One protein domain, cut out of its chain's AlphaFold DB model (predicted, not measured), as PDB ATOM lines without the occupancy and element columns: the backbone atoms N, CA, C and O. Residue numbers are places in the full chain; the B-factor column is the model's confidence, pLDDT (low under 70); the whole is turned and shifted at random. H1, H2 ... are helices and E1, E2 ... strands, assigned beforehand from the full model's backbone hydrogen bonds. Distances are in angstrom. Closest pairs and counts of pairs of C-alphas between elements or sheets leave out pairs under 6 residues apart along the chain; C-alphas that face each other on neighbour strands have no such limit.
ATOM      1  N   SER A  26      -0.470  38.363   9.242       88.75
ATOM      2  CA  SER A  26       0.842  38.659   8.679       88.75
ATOM      3  C   SER A  26       1.695  39.373   9.708       88.75
ATOM      4  O   SER A  26       1.159  40.005  10.612       88.75
ATOM      5  N   GLY A  27       3.005  39.347   9.522       89.31
ATOM      6  CA  GLY A  27       3.932  40.079  10.370       89.31
ATOM      7  C   GLY A  27       5.296  40.211   9.716       89.31
ATOM      8  O   GLY A  27       5.480  39.895   8.535       89.31
ATOM      9  N   SER A  28       6.265  40.683  10.487       91.81
ATOM     10  CA  SER A  28       7.634  40.831  10.015       91.81
ATOM     11  C   SER A  28       8.645  40.663  11.142       91.81
ATOM     12  O   SER A  28       8.315  40.679  12.324       91.81
ATOM     13  N   MET A  29       9.900  40.470  10.760       90.56
ATOM     14  CA  MET A  29      11.035  40.500  11.673       90.56
ATOM     15  C   MET A  29      12.204  41.213  11.012       90.56
ATOM     16  O   MET A  29      12.547  40.921   9.863       90.56
ATOM     17  N   ASP A  30      12.822  42.126  11.750       93.56
ATOM     18  CA  ASP A  30      14.074  42.745  11.340       93.56
ATOM     19  C   ASP A  30      15.256  41.881  11.785       93.56
ATOM     20  O   ASP A  30      15.288  41.299  12.875       93.56
ATOM     21  N   ILE A  31      16.236  41.771  10.897       93.31
ATOM     22  CA  ILE A  31      17.315  40.796  10.965       93.31
ATOM     23  C   ILE A  31      18.633  41.569  10.996       93.31
ATOM     24  O   ILE A  31      19.014  42.236  10.030       93.31
ATOM     25  N   TYR A  32      19.344  41.456  12.116       93.25
ATOM     26  CA  TYR A  32      20.633  42.103  12.346       93.25
ATOM     27  C   TYR A  32      21.675  41.081  12.791       93.25
ATOM     28  O   TYR A  32      21.369  40.115  13.487       93.25
ATOM     29  N   ILE A  33      22.931  41.325  12.426       90.38
ATOM     30  CA  ILE A  33      24.085  40.583  12.935       90.38
ATOM     31  C   ILE A  33      24.945  41.551  13.734       90.38
ATOM     32  O   ILE A  33      25.291  42.625  13.248       90.38
ATOM     33  N   VAL A  34      25.302  41.171  14.958       91.19
ATOM     34  CA  VAL A  34      26.079  42.014  15.872       91.19
ATOM     35  C   VAL A  34      27.409  41.341  16.180       91.19
ATOM     36  O   VAL A  34      27.437  40.284  16.803       91.19
ATOM     37  N   ASN A  35      28.521  41.955  15.780       89.44
ATOM     38  CA  ASN A  35      29.854  41.504  16.159       89.44
ATOM     39  C   ASN A  35      30.322  42.232  17.429       89.44
ATOM     40  O   ASN A  35      30.808  43.355  17.361       89.44
ATOM     41  N   ASN A  36      30.228  41.557  18.575       90.25
ATOM     42  CA  ASN A  36      30.715  42.048  19.872       90.25
ATOM     43  C   ASN A  36      32.166  41.619  20.177       90.25
ATOM     44  O   ASN A  36      32.536  41.486  21.342       90.25
ATOM     45  N   SER A  37      32.963  41.300  19.155       87.00
ATOM     46  CA  SER A  37      34.374  40.936  19.317       87.00
ATOM     47  C   SER A  37      35.306  42.064  18.873       87.00
ATOM     48  O   SER A  37      34.941  42.875  18.028       87.00
ATOM     49  N   GLU A  38      36.534  42.061  19.400       88.88
ATOM     50  CA  GLU A  38      37.602  43.028  19.084       88.88
ATOM     51  C   GLU A  38      38.268  42.776  17.716       88.88
ATOM     52  O   GLU A  38      39.328  43.324  17.416       88.88
ATOM     53  N   VAL A  39      37.701  41.890  16.894       92.38
ATOM     54  CA  VAL A  39      38.266  41.514  15.596       92.38
ATOM     55  C   VAL A  39      37.244  41.736  14.501       92.38
ATOM     56  O   VAL A  39      36.044  41.539  14.690       92.38
ATOM     57  N   SER A  40      37.740  42.138  13.339       94.19
ATOM     58  CA  SER A  40      36.907  42.291  12.158       94.19
ATOM     59  C   SER A  40      36.430  40.923  11.673       94.19
ATOM     60  O   SER A  40      37.205  39.962  11.664       94.19
ATOM     61  N   VAL A  41      35.170  40.827  11.247       92.69
ATOM     62  CA  VAL A  41      34.598  39.600  10.673       92.69
ATOM     63  C   VAL A  41      33.834  39.881   9.386       92.69
ATOM     64  O   VAL A  41      33.216  40.938   9.241       92.69
ATOM     65  N   THR A  42      33.829  38.900   8.489       94.25
ATOM     66  CA  THR A  42      32.866  38.794   7.387       94.25
ATOM     67  C   THR A  42      31.855  37.692   7.675       94.25
ATOM     68  O   THR A  42      32.148  36.739   8.406       94.25
ATOM     69  N   ILE A  43      30.657  37.828   7.111       92.25
ATOM     70  CA  ILE A  43      29.576  36.853   7.255       92.25
ATOM     71  C   ILE A  43      29.480  35.997   5.992       92.25
ATOM     72  O   ILE A  43      29.598  36.496   4.878       92.25
ATOM     73  N   ALA A  44      29.270  34.699   6.178       89.00
ATOM     74  CA  ALA A  44      29.041  33.717   5.129       89.00
ATOM     75  C   ALA A  44      27.962  32.716   5.568       89.00
ATOM     76  O   ALA A  44      27.575  32.674   6.739       89.00
ATOM     77  N   ASP A  45      27.482  31.898   4.629       92.38
ATOM     78  CA  ASP A  45      26.552  30.789   4.881       92.38
ATOM     79  C   ASP A  45      25.298  31.188   5.685       92.38
ATOM     80  O   ASP A  45      24.795  30.408   6.490       92.38
ATOM     81  N   PHE A  46      24.791  32.413   5.493       94.19
ATOM     82  CA  PHE A  46      23.555  32.848   6.140       94.19
ATOM     83  C   PHE A  46      22.379  31.995   5.657       94.19
ATOM     84  O   PHE A  46      22.161  31.863   4.451       94.19
ATOM     85  N   GLN A  47      21.624  31.424   6.590       93.31
ATOM     86  CA  GLN A  47      20.485  30.553   6.331       93.31
ATOM     87  C   GLN A  47      19.348  30.844   7.308       93.31
ATOM     88  O   GLN A  47      19.565  31.198   8.470       93.31
ATOM     89  N   ILE A  48      18.127  30.616   6.827       95.00
ATOM     90  CA  ILE A  48      16.924  30.516   7.650       95.00
ATOM     91  C   ILE A  48      16.249  29.203   7.267       95.00
ATOM     92  O   ILE A  48      16.002  28.961   6.082       95.00
ATOM     93  N   THR A  49      15.969  28.349   8.244       92.69
ATOM     94  CA  THR A  49      15.248  27.091   8.027       92.69
ATOM     95  C   THR A  49      13.884  27.137   8.695       92.69
ATOM     96  O   THR A  49      13.746  27.644   9.804       92.69
ATOM     97  N   GLU A  50      12.878  26.593   8.013       93.56
ATOM     98  CA  GLU A  50      11.513  26.479   8.523       93.56
ATOM     99  C   GLU A  50      11.253  25.078   9.071       93.56
ATOM    100  O   GLU A  50      11.605  24.072   8.449       93.56
ATOM    101  N   THR A  51      10.575  25.023  10.213       91.94
ATOM    102  CA  THR A  51       9.834  23.848  10.669       91.94
ATOM    103  C   THR A  51       8.351  24.193  10.692       91.94
ATOM    104  O   THR A  51       7.936  25.070  11.442       91.94
ATOM    105  N   ASN A  52       7.567  23.504   9.864       88.44
ATOM    106  CA  ASN A  52       6.129  23.708   9.700       88.44
ATOM    107  C   ASN A  52       5.444  22.338   9.583       88.44
ATOM    108  O   ASN A  52       5.204  21.821   8.489       88.44
ATOM    109  N   THR A  53       5.224  21.689  10.727       87.12
ATOM    110  CA  THR A  53       4.701  20.313  10.786       87.12
ATOM    111  C   THR A  53       3.239  20.222  10.378       87.12
ATOM    112  O   THR A  53       2.825  19.207   9.817       87.12
ATOM    113  N   ASP A  54       2.480  21.290  10.610       84.19
ATOM    114  CA  ASP A  54       1.046  21.357  10.334       84.19
ATOM    115  C   ASP A  54       0.728  21.823   8.905       84.19
ATOM    116  O   ASP A  54      -0.437  21.934   8.532       84.19
ATOM    117  N   SER A  55       1.760  22.037   8.073       85.94
ATOM    118  CA  SER A  55       1.628  22.486   6.676       85.94
ATOM    119  C   SER A  55       0.838  23.789   6.536       85.94
ATOM    120  O   SER A  55       0.062  23.965   5.595       85.94
ATOM    121  N   ILE A  56       1.050  24.707   7.479       86.12
ATOM    122  CA  ILE A  56       0.448  26.037   7.485       86.12
ATOM    123  C   ILE A  56       0.862  26.755   6.192       86.12
ATOM    124  O   ILE A  56       2.057  26.798   5.885       86.12
ATOM    125  N   PRO A  57      -0.071  27.324   5.414       87.81
ATOM    126  CA  PRO A  57       0.253  27.975   4.155       87.81
ATOM    127  C   PRO A  57       0.831  29.380   4.407       87.81
ATOM    128  O   PRO A  57       0.169  30.400   4.212       87.81
ATOM    129  N   ILE A  58       2.085  29.426   4.865       90.12
ATOM    130  CA  ILE A  58       2.842  30.664   5.061       90.12
ATOM    131  C   ILE A  58       3.658  31.002   3.811       90.12
ATOM    132  O   ILE A  58       4.320  30.154   3.213       90.12
ATOM    133  N   GLU A  59       3.626  32.278   3.440       95.31
ATOM    134  CA  GLU A  59       4.480  32.871   2.418       95.31
ATOM    135  C   GLU A  59       5.363  33.966   3.014       95.31
ATOM    136  O   GLU A  59       5.001  34.614   3.997       95.31
ATOM    137  N   TYR A  60       6.493  34.222   2.358       96.81
ATOM    138  CA  TYR A  60       7.534  35.132   2.827       96.81
ATOM    139  C   TYR A  60       7.887  36.197   1.794       96.81
ATOM    140  O   TYR A  60       7.762  35.972   0.590       96.81
ATOM    141  N   SER A  61       8.372  37.344   2.261       98.12
ATOM    142  CA  SER A  61       8.802  38.466   1.425       98.12
ATOM    143  C   SER A  61       9.948  39.240   2.085       98.12
ATOM    144  O   SER A  61      10.106  39.210   3.302       98.12
ATOM    145  N   THR A  62      10.742  39.954   1.286       98.12
ATOM    146  CA  THR A  62      11.760  40.907   1.769       98.12
ATOM    147  C   THR A  62      11.384  42.369   1.517       98.12
ATOM    148  O   THR A  62      12.100  43.268   1.946       98.12
ATOM    149  N   ASP A  63      10.289  42.624   0.799       96.62
ATOM    150  CA  ASP A  63       9.814  43.970   0.448       96.62
ATOM    151  C   ASP A  63       8.395  44.265   0.958       96.62
ATOM    152  O   ASP A  63       7.910  45.387   0.812       96.62
ATOM    153  N   GLY A  64       7.727  43.271   1.551       95.00
ATOM    154  CA  GLY A  64       6.350  43.366   2.033       95.00
ATOM    155  C   GLY A  64       5.302  43.411   0.915       95.00
ATOM    156  O   GLY A  64       4.128  43.649   1.191       95.00
ATOM    157  N   ILE A  65       5.698  43.194  -0.345       94.50
ATOM    158  CA  ILE A  65       4.836  43.320  -1.529       94.50
ATOM    159  C   ILE A  65       4.784  41.994  -2.292       94.50
ATOM    160  O   ILE A  65       3.700  41.451  -2.527       94.50
ATOM    161  N   ALA A  66       5.941  41.465  -2.690       95.94
ATOM    162  CA  ALA A  66       6.058  40.220  -3.435       95.94
ATOM    163  C   ALA A  66       6.306  39.057  -2.468       95.94
ATOM    164  O   ALA A  66       7.407  38.893  -1.943       95.94
ATOM    165  N   PHE A  67       5.266  38.255  -2.239       96.19
ATOM    166  CA  PHE A  67       5.323  37.078  -1.376       96.19
ATOM    167  C   PHE A  67       5.562  35.800  -2.183       96.19
ATOM    168  O   PHE A  67       5.065  35.649  -3.301       96.19
ATOM    169  N   GLY A  68       6.333  34.886  -1.603       95.88
ATOM    170  CA  GLY A  68       6.689  33.607  -2.197       95.88
ATOM    171  C   GLY A  68       7.263  32.642  -1.164       95.88
ATOM    172  O   GLY A  68       6.882  32.652   0.004       95.88
ATOM    173  N   THR A  69       8.182  31.778  -1.591       96.62
ATOM    174  CA  THR A  69       8.775  30.758  -0.716       96.62
ATOM    175  C   THR A  69       9.843  31.342   0.209       96.62
ATOM    176  O   THR A  69      10.530  32.302  -0.150       96.62
ATOM    177  N   LEU A  70      10.068  30.698   1.364       96.81
ATOM    178  CA  LEU A  70      11.164  31.066   2.268       96.81
ATOM    179  C   LEU A  70      12.518  31.053   1.544       96.81
ATOM    180  O   LEU A  70      13.300  31.984   1.684       96.81
ATOM    181  N   GLY A  71      12.780  30.039   0.713       97.25
ATOM    182  CA  GLY A  71      14.056  29.911   0.001       97.25
ATOM    183  C   GLY A  71      14.387  31.102  -0.908       97.25
ATOM    184  O   GLY A  71      15.551  31.498  -1.006       97.25
ATOM    185  N   ALA A  72      13.376  31.713  -1.536       97.12
ATOM    186  CA  ALA A  72      13.571  32.920  -2.336       97.12
ATOM    187  C   ALA A  72      13.947  34.122  -1.453       97.12
ATOM    188  O   ALA A  72      14.921  34.813  -1.749       97.12
ATOM    189  N   ALA A  73      13.237  34.321  -0.337       97.25
ATOM    190  CA  ALA A  73      13.546  35.382   0.623       97.25
ATOM    191  C   ALA A  73      14.945  35.204   1.247       97.25
ATOM    192  O   ALA A  73      15.726  36.153   1.300       97.25
ATOM    193  N   VAL A  74      15.301  33.973   1.633       97.12
ATOM    194  CA  VAL A  74      16.620  33.630   2.190       97.12
ATOM    195  C   VAL A  74      17.737  33.906   1.196       97.12
ATOM    196  O   VAL A  74      18.770  34.424   1.593       97.12
ATOM    197  N   THR A  75      17.544  33.623  -0.095       97.38
ATOM    198  CA  THR A  75      18.562  33.911  -1.122       97.38
ATOM    199  C   THR A  75      18.869  35.411  -1.201       97.38
ATOM    200  O   THR A  75      20.036  35.809  -1.269       97.38
ATOM    201  N   THR A  76      17.832  36.250  -1.146       97.00
ATOM    202  CA  THR A  76      17.981  37.710  -1.126       97.00
ATOM    203  C   THR A  76      18.701  38.172   0.142       97.00
ATOM    204  O   THR A  76      19.722  38.850   0.047       97.00
ATOM    205  N   LEU A  77      18.232  37.746   1.320       96.50
ATOM    206  CA  LEU A  77      18.826  38.125   2.610       96.50
ATOM    207  C   LEU A  77      20.275  37.637   2.751       96.50
ATOM    208  O   LEU A  77      21.129  38.376   3.231       96.50
ATOM    209  N   ALA A  78      20.584  36.428   2.278       95.88
ATOM    210  CA  ALA A  78      21.937  35.879   2.297       95.88
ATOM    211  C   ALA A  78      22.899  36.684   1.415       95.88
ATOM    212  O   ALA A  78      24.061  36.847   1.776       95.88
ATOM    213  N   THR A  79      22.423  37.230   0.290       96.38
ATOM    214  CA  THR A  79      23.237  38.123  -0.550       96.38
ATOM    215  C   THR A  79      23.630  39.376   0.230       96.38
ATOM    216  O   THR A  79      24.806  39.715   0.269       96.38
ATOM    217  N   THR A  80      22.676  40.007   0.921       95.12
ATOM    218  CA  THR A  80      22.960  41.164   1.783       95.12
ATOM    219  C   THR A  80      23.865  40.799   2.957       95.12
ATOM    220  O   THR A  80      24.799  41.538   3.251       95.12
ATOM    221  N   ALA A  81      23.639  39.650   3.603       92.81
ATOM    222  CA  ALA A  81      24.474  39.185   4.707       92.81
ATOM    223  C   ALA A  81      25.937  38.981   4.282       92.81
ATOM    224  O   ALA A  81      26.835  39.374   5.016       92.81
ATOM    225  N   ASN A  82      26.189  38.424   3.095       91.75
ATOM    226  CA  ASN A  82      27.548  38.166   2.604       91.75
ATOM    227  C   ASN A  82      28.372  39.443   2.349       91.75
ATOM    228  O   ASN A  82      29.600  39.383   2.341       91.75
ATOM    229  N   ASP A  83      27.715  40.592   2.172       91.00
ATOM    230  CA  ASP A  83      28.375  41.892   2.000       91.00
ATOM    231  C   ASP A  83      28.715  42.571   3.344       91.00
ATOM    232  O   ASP A  83      29.318  43.648   3.376       91.00
ATOM    233  N   ILE A  84      28.343  41.958   4.476       90.50
ATOM    234  CA  ILE A  84      28.568  42.520   5.809       90.50
ATOM    235  C   ILE A  84      30.018  42.295   6.266       90.50
ATOM    236  O   ILE A  84      30.504  41.168   6.380       90.50
ATOM    237  N   TYR A  85      30.665  43.404   6.630       93.19
ATOM    238  CA  TYR A  85      31.947  43.477   7.330       93.19
ATOM    239  C   TYR A  85      31.748  44.231   8.650       93.19
ATOM    240  O   TYR A  85      31.244  45.357   8.636       93.19
ATOM    241  N   LEU A  86      32.140  43.644   9.786       90.50
ATOM    242  CA  LEU A  86      31.881  44.216  11.119       90.50
ATOM    243  C   LEU A  86      33.122  44.217  12.007       90.50
ATOM    244  O   LEU A  86      33.751  43.178  12.175       90.50
ATOM    245  N   TYR A  87      33.388  45.346  12.663       92.12
ATOM    246  CA  TYR A  87      34.361  45.512  13.750       92.12
ATOM    247  C   TYR A  87      33.642  46.206  14.907       92.12
ATOM    248  O   TYR A  87      33.210  47.347  14.731       92.12
ATOM    249  N   GLU A  88      33.467  45.515  16.040       89.38
ATOM    250  CA  GLU A  88      32.737  46.019  17.218       89.38
ATOM    251  C   GLU A  88      31.421  46.746  16.857       89.38
ATOM    252  O   GLU A  88      31.122  47.840  17.338       89.38
ATOM    253  N   SER A  89      30.655  46.173  15.923       90.75
ATOM    254  CA  SER A  89      29.516  46.841  15.291       90.75
ATOM    255  C   SER A  89      28.409  45.875  14.873       90.75
ATOM    256  O   SER A  89      28.558  44.653  14.913       90.75
ATOM    257  N   SER A  90      27.274  46.440  14.459       90.94
ATOM    258  CA  SER A  90      26.120  45.714  13.927       90.94
ATOM    259  C   SER A  90      25.910  45.983  12.438       90.94
ATOM    260  O   SER A  90      26.031  47.127  11.995       90.94
ATOM    261  N   GLY A  91      25.517  44.956  11.690       89.88
ATOM    262  CA  GLY A  91      25.102  45.038  10.292       89.88
ATOM    263  C   GLY A  91      23.639  44.643  10.135       89.88
ATOM    264  O   GLY A  91      23.193  43.663  10.730       89.88
ATOM    265  N   SER A  92      22.895  45.406   9.336       93.56
ATOM    266  CA  SER A  92      21.527  45.049   8.950       93.56
ATOM    267  C   SER A  92      21.557  44.052   7.798       93.56
ATOM    268  O   SER A  92      22.226  44.301   6.795       93.56
ATOM    269  N   VAL A  93      20.825  42.950   7.940       94.56
ATOM    270  CA  VAL A  93      20.609  41.968   6.870       94.56
ATOM    271  C   VAL A  93      19.333  42.301   6.095       94.56
ATOM    272  O   VAL A  93      19.298  42.144   4.878       94.56
ATOM    273  N   GLY A  94      18.295  42.788   6.780       94.69
ATOM    274  CA  GLY A  94      17.031  43.202   6.168       94.69
ATOM    275  C   GLY A  94      15.816  42.834   7.013       94.69
ATOM    276  O   GLY A  94      15.946  42.487   8.183       94.69
ATOM    277  N   THR A  95      14.638  42.891   6.400       96.56
ATOM    278  CA  THR A  95      13.363  42.517   7.024       96.56
ATOM    279  C   THR A  95      12.811  41.276   6.330       96.56
ATOM    280  O   THR A  95      12.756  41.232   5.098       96.56
ATOM    281  N   LEU A  96      12.384  40.278   7.101       97.12
ATOM    282  CA  LEU A  96      11.614  39.139   6.607       97.12
ATOM    283  C   LEU A  96      10.147  39.344   6.977       97.12
ATOM    284  O   LEU A  96       9.773  39.274   8.144       97.12
ATOM    285  N   TYR A  97       9.317  39.585   5.972       96.44
ATOM    286  CA  TYR A  97       7.866  39.625   6.097       96.44
ATOM    287  C   TYR A  97       7.303  38.220   5.915       96.44
ATOM    288  O   TYR A  97       7.807  37.451   5.092       96.44
ATOM    289  N   TRP A  98       6.229  37.908   6.629       94.56
ATOM    290  CA  TRP A  98       5.492  36.659   6.494       94.56
ATOM    291  C   TRP A  98       3.989  36.924   6.440       94.56
ATOM    292  O   TRP A  98       3.493  37.919   6.973       94.56
ATOM    293  N   ARG A  99       3.250  36.028   5.789       91.62
ATOM    294  CA  ARG A  99       1.785  36.012   5.824       91.62
ATOM    295  C   ARG A  99       1.262  34.589   5.770       91.62
ATOM    296  O   ARG A  99       1.766  33.791   4.986       91.62
ATOM    297  N   TRP A 100       0.220  34.300   6.536       88.19
ATOM    298  CA  TRP A 100      -0.591  33.103   6.341       88.19
ATOM    299  C   TRP A 100      -1.636  33.408   5.268       88.19
ATOM    300  O   TRP A 100      -2.561  34.197   5.491       88.19
ATOM    301  N   ILE A 101      -1.502  32.799   4.088       85.31
ATOM    302  CA  ILE A 101      -2.471  33.013   3.011       85.31
ATOM    303  C   ILE A 101      -3.814  32.366   3.346       85.31
ATOM    304  O   ILE A 101      -3.896  31.181   3.642       85.31
ATOM    305  N   PHE A 102      -4.890  33.137   3.234       73.69
ATOM    306  CA  PHE A 102      -6.235  32.577   3.255       73.69
ATOM    307  C   PHE A 102      -6.623  32.198   1.824       73.69
ATOM    308  O   PHE A 102      -6.895  33.073   0.996       73.69
ATOM    309  N   ASN A 103      -6.592  30.903   1.503       69.12
ATOM    310  CA  ASN A 103      -6.863  30.413   0.144       69.12
ATOM    311  C   ASN A 103      -8.333  29.994  -0.073       69.12
ATOM    312  O   ASN A 103      -8.702  29.603  -1.182       69.12
ATOM    313  N   GLY A 104      -9.175  30.114   0.961       63.41
ATOM    314  CA  GLY A 104     -10.594  29.769   0.914       63.41
ATOM    315  C   GLY A 104     -10.908  28.288   1.158       63.41
ATOM    316  O   GLY A 104     -12.081  27.922   1.056       63.41
ATOM    317  N   ASP A 105      -9.921  27.445   1.495       66.31
ATOM    318  CA  ASP A 105     -10.168  26.123   2.093       66.31
ATOM    319  C   ASP A 105     -10.491  26.280   3.584       66.31
ATOM    320  O   ASP A 105      -9.691  26.038   4.491       66.31
ATOM    321  N   ASP A 106     -11.718  26.735   3.808       65.81
ATOM    322  CA  ASP A 106     -12.228  27.161   5.105       65.81
ATOM    323  C   ASP A 106     -12.177  26.041   6.155       65.81
ATOM    324  O   ASP A 106     -12.132  26.321   7.343       65.81
ATOM    325  N   ALA A 107     -12.151  24.764   5.758       73.12
ATOM    326  CA  ALA A 107     -12.197  23.656   6.709       73.12
ATOM    327  C   ALA A 107     -10.849  23.402   7.399       73.12
ATOM    328  O   ALA A 107     -10.825  23.165   8.607       73.12
ATOM    329  N   VAL A 108      -9.740  23.438   6.654       74.75
ATOM    330  CA  VAL A 108      -8.399  23.169   7.203       74.75
ATOM    331  C   VAL A 108      -7.868  24.396   7.930       74.75
ATOM    332  O   VAL A 108      -7.434  24.281   9.075       74.75
ATOM    333  N   ASP A 109      -7.986  25.571   7.310       71.88
ATOM    334  CA  ASP A 109      -7.565  26.843   7.898       71.88
ATOM    335  C   ASP A 109      -8.336  27.133   9.196       71.88
ATOM    336  O   ASP A 109      -7.732  27.457  10.222       71.88
ATOM    337  N   THR A 110      -9.660  26.922   9.203       72.50
ATOM    338  CA  THR A 110     -10.467  27.074  10.425       72.50
ATOM    339  C   THR A 110     -10.127  26.012  11.464       72.50
ATOM    340  O   THR A 110     -10.090  26.328  12.649       72.50
ATOM    341  N   ALA A 111      -9.854  24.762  11.074       78.06
ATOM    342  CA  ALA A 111      -9.478  23.727  12.036       78.06
ATOM    343  C   ALA A 111      -8.133  24.029  12.713       78.06
ATOM    344  O   ALA A 111      -8.030  23.882  13.930       78.06
ATOM    345  N   LEU A 112      -7.131  24.484  11.952       76.62
ATOM    346  CA  LEU A 112      -5.827  24.882  12.484       76.62
ATOM    347  C   LEU A 112      -5.939  26.130  13.368       76.62
ATOM    348  O   LEU A 112      -5.422  26.135  14.486       76.62
ATOM    349  N   GLY A 113      -6.676  27.147  12.909       68.19
ATOM    350  CA  GLY A 113      -6.924  28.367  13.676       68.19
ATOM    351  C   GLY A 113      -7.695  28.115  14.978       68.19
ATOM    352  O   GLY A 113      -7.343  28.673  16.011       68.19
ATOM    353  N   LEU A 114      -8.706  27.236  14.966       69.88
ATOM    354  CA  LEU A 114      -9.465  26.855  16.168       69.88
ATOM    355  C   LEU A 114      -8.678  25.950  17.116       69.88
ATOM    356  O   LEU A 114      -8.906  26.001  18.324       69.88
ATOM    357  N   ALA A 115      -7.802  25.091  16.590       74.62
ATOM    358  CA  ALA A 115      -6.956  24.245  17.421       74.62
ATOM    359  C   ALA A 115      -5.977  25.087  18.249       74.62
ATOM    360  O   ALA A 115      -5.678  24.713  19.379       74.62
ATOM    361  N   GLY A 116      -5.498  26.215  17.702       68.19
ATOM    362  CA  GLY A 116      -4.617  27.152  18.407       68.19
ATOM    363  C   GLY A 116      -3.241  26.573  18.757       68.19
ATOM    364  O   GLY A 116      -2.524  27.134  19.576       68.19
ATOM    365  N   THR A 117      -2.880  25.431  18.170       72.94
ATOM    366  CA  THR A 117      -1.609  24.726  18.407       72.94
ATOM    367  C   THR A 117      -0.718  24.676  17.174       72.94
ATOM    368  O   THR A 117       0.339  24.058  17.229       72.94
ATOM    369  N   ALA A 118      -1.171  25.237  16.054       74.31
ATOM    370  CA  ALA A 118      -0.431  25.210  14.806       74.31
ATOM    371  C   ALA A 118       0.805  26.117  14.940       74.31
ATOM    372  O   ALA A 118       0.669  27.296  15.271       74.31
ATOM    373  N   GLU A 119       2.000  25.572  14.707       82.12
ATOM    374  CA  GLU A 119       3.267  26.278  14.937       82.12
ATOM    375  C   GLU A 119       4.138  26.301  13.672       82.12
ATOM    376  O   GLU A 119       4.345  25.280  13.009       82.12
ATOM    377  N   VAL A 120       4.698  27.476  13.368       86.06
ATOM    378  CA  VAL A 120       5.820  27.632  12.436       86.06
ATOM    379  C   VAL A 120       7.016  28.155  13.216       86.06
ATOM    380  O   VAL A 120       6.926  29.181  13.890       86.06
ATOM    381  N   SER A 121       8.151  27.472  13.097       89.75
ATOM    382  CA  SER A 121       9.406  27.877  13.726       89.75
ATOM    383  C   SER A 121      10.461  28.183  12.670       89.75
ATOM    384  O   SER A 121      10.633  27.422  11.714       89.75
ATOM    385  N   LEU A 122      11.178  29.293  12.854       92.38
ATOM    386  CA  LEU A 122      12.297  29.701  12.012       92.38
ATOM    387  C   LEU A 122      13.600  29.637  12.808       92.38
ATOM    388  O   LEU A 122      13.714  30.240  13.875       92.38
ATOM    389  N   ALA A 123      14.599  28.944  12.266       90.94
ATOM    390  CA  ALA A 123      15.939  28.901  12.835       90.94
ATOM    391  C   ALA A 123      16.930  29.643  11.936       90.94
ATOM    392  O   ALA A 123      17.011  29.385  10.737       90.94
ATOM    393  N   PHE A 124      17.704  30.544  12.538       91.69
ATOM    394  CA  PHE A 124      18.697  31.380  11.865       91.69
ATOM    395  C   PHE A 124      20.100  30.834  12.112       91.69
ATOM    396  O   PHE A 124      20.449  30.489  13.244       91.69
ATOM    397  N   SER A 125      20.928  30.786  11.074       91.75
ATOM    398  CA  SER A 125      22.340  30.425  11.203       91.75
ATOM    399  C   SER A 125      23.210  31.188  10.209       91.75
ATOM    400  O   SER A 125      22.747  31.631   9.163       91.75
ATOM    401  N   CYS A 126      24.476  31.389  10.566       92.38
ATOM    402  CA  CYS A 126      25.507  31.928   9.684       92.38
ATOM    403  C   CYS A 126      26.899  31.542  10.205       92.38
ATOM    404  O   CYS A 126      27.054  31.151  11.367       92.38
ATOM    405  N   THR A 127      27.906  31.693   9.353       92.12
ATOM    406  CA  THR A 127      29.324  31.561   9.695       92.12
ATOM    407  C   THR A 127      29.962  32.948   9.713       92.12
ATOM    408  O   THR A 127      29.877  33.680   8.733       92.12
ATOM    409  N   ALA A 128      30.643  33.306  10.802       90.00
ATOM    410  CA  ALA A 128      31.477  34.506  10.861       90.00
ATOM    411  C   ALA A 128      32.956  34.114  10.763       90.00
ATOM    412  O   ALA A 128      33.423  33.267  11.528       90.00
ATOM    413  N   THR A 129      33.692  34.733   9.842       91.88
ATOM    414  CA  THR A 129      35.126  34.478   9.645       91.88
ATOM    415  C   THR A 129      35.919  35.728   9.990       91.88
ATOM    416  O   THR A 129      35.628  36.802   9.473       91.88
ATOM    417  N   GLN A 130      36.925  35.590  10.857       92.12
ATOM    418  CA  GLN A 130      37.862  36.672  11.148       92.12
ATOM    419  C   GLN A 130      38.601  37.087   9.874       92.12
ATOM    420  O   GLN A 130      39.075  36.236   9.119       92.12
ATOM    421  N   VAL A 131      38.741  38.391   9.680       88.56
ATOM    422  CA  VAL A 131      39.611  38.976   8.659       88.56
ATOM    423  C   VAL A 131      40.796  39.653   9.348       88.56
ATOM    424  O   VAL A 131      40.604  40.362  10.336       88.56
TER     425      VAL A 131
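AT A GLANCE: This is residues 26 to 131 of the 132 residues of an uncharacterized protein of Clostridiales bacterium (UniProt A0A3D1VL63). The model is a long rod made of two antiparallel strand ribbons, E1 with E4 and E2 with E5, which run along the long axis with a gap between them; helix H1 packs along E2 and E4 and bridges the two ribbons on one side. Short E3 adds to the first ribbon beside the end of E4, and H2 sits at one far end of the rod. The printed part has 106 residues, with five named strands and two named helices in the order E1, E2, E3, H1, E4, H2, E5. The sheets are E1 - E4 - E3 and E2 - E5, both antiparallel, and the class is mixed, helices and strands. The whole is loose, with a radius of gyration of the C-alphas of 16.6 A, and spans 54 by 26 by 17 A.

HOW THE PARTS SIT: E1, residues 26 to 35, is the antiparallel neighbour of E4, residues 89 to 100, at 162 degrees; N 29 and O 96 are 2.9 A apart, within hydrogen-bond range. E2, residues 41 to 52, pairs antiparallel with E5, residues 120 to 130, at 165 degrees, and N 44 and O 127 are 2.8 A apart. Residues 41 to 42 of E2 also pair antiparallel with residues 85 to 86. E3, residues 58 to 61, is an edge strand antiparallel to E4 at 138 degrees, with N 61 and O 97 at 2.9 A. The sheet E1 - E4 - E3 is strongly twisted. H1, residues 70 to 82, is on this sheet at a height over the sheet of 8.5 A; H1 and the sheet E1 - E4 - E3 are two layers, a helix on one face of a sheet. It lies over E4 and runs along the strands, at 9 degrees to E4 on the local plane; their closest C-alphas, of Ala 81 and Val 93, are 5.2 A apart. The closest C-alphas of H1 and E2, of Ala 78 and Phe 46, are also 5.2 A apart. E2 and E4 are apart, as are E1 and E5. H2, residues 106 to 115, is not on the sheet E1 - E4 - E3 and is apart from H1. In H1 and H2 every O i to N i+4 pair is within hydrogen-bond range.

IN THESE COORDINATES: E1 begins at C-alpha 26 (0.842, 38.659, 8.679) and is 30.1 A long. E2 measures 32.6 A, E3 10.5 A and H1 17.9 A. E4 measures 34.3 A and ends at C-alpha 100 (-0.591, 33.103, 6.341). H2 measures 13.7 A. E5 measures 33.3 A and ends at C-alpha 130 (37.862, 36.672, 11.148).

THE WHOLE: The C-alphas farthest apart, of Glu 38 and Ala 107, are 54.8 A apart. The printed part has no cut. No link is long: E3 to H1 and H1 to E4 are short, and the others are tight. Mean pLDDT of the printed part is 89.0; residues 103 to 106, 113 to 114 and 116 are under 70.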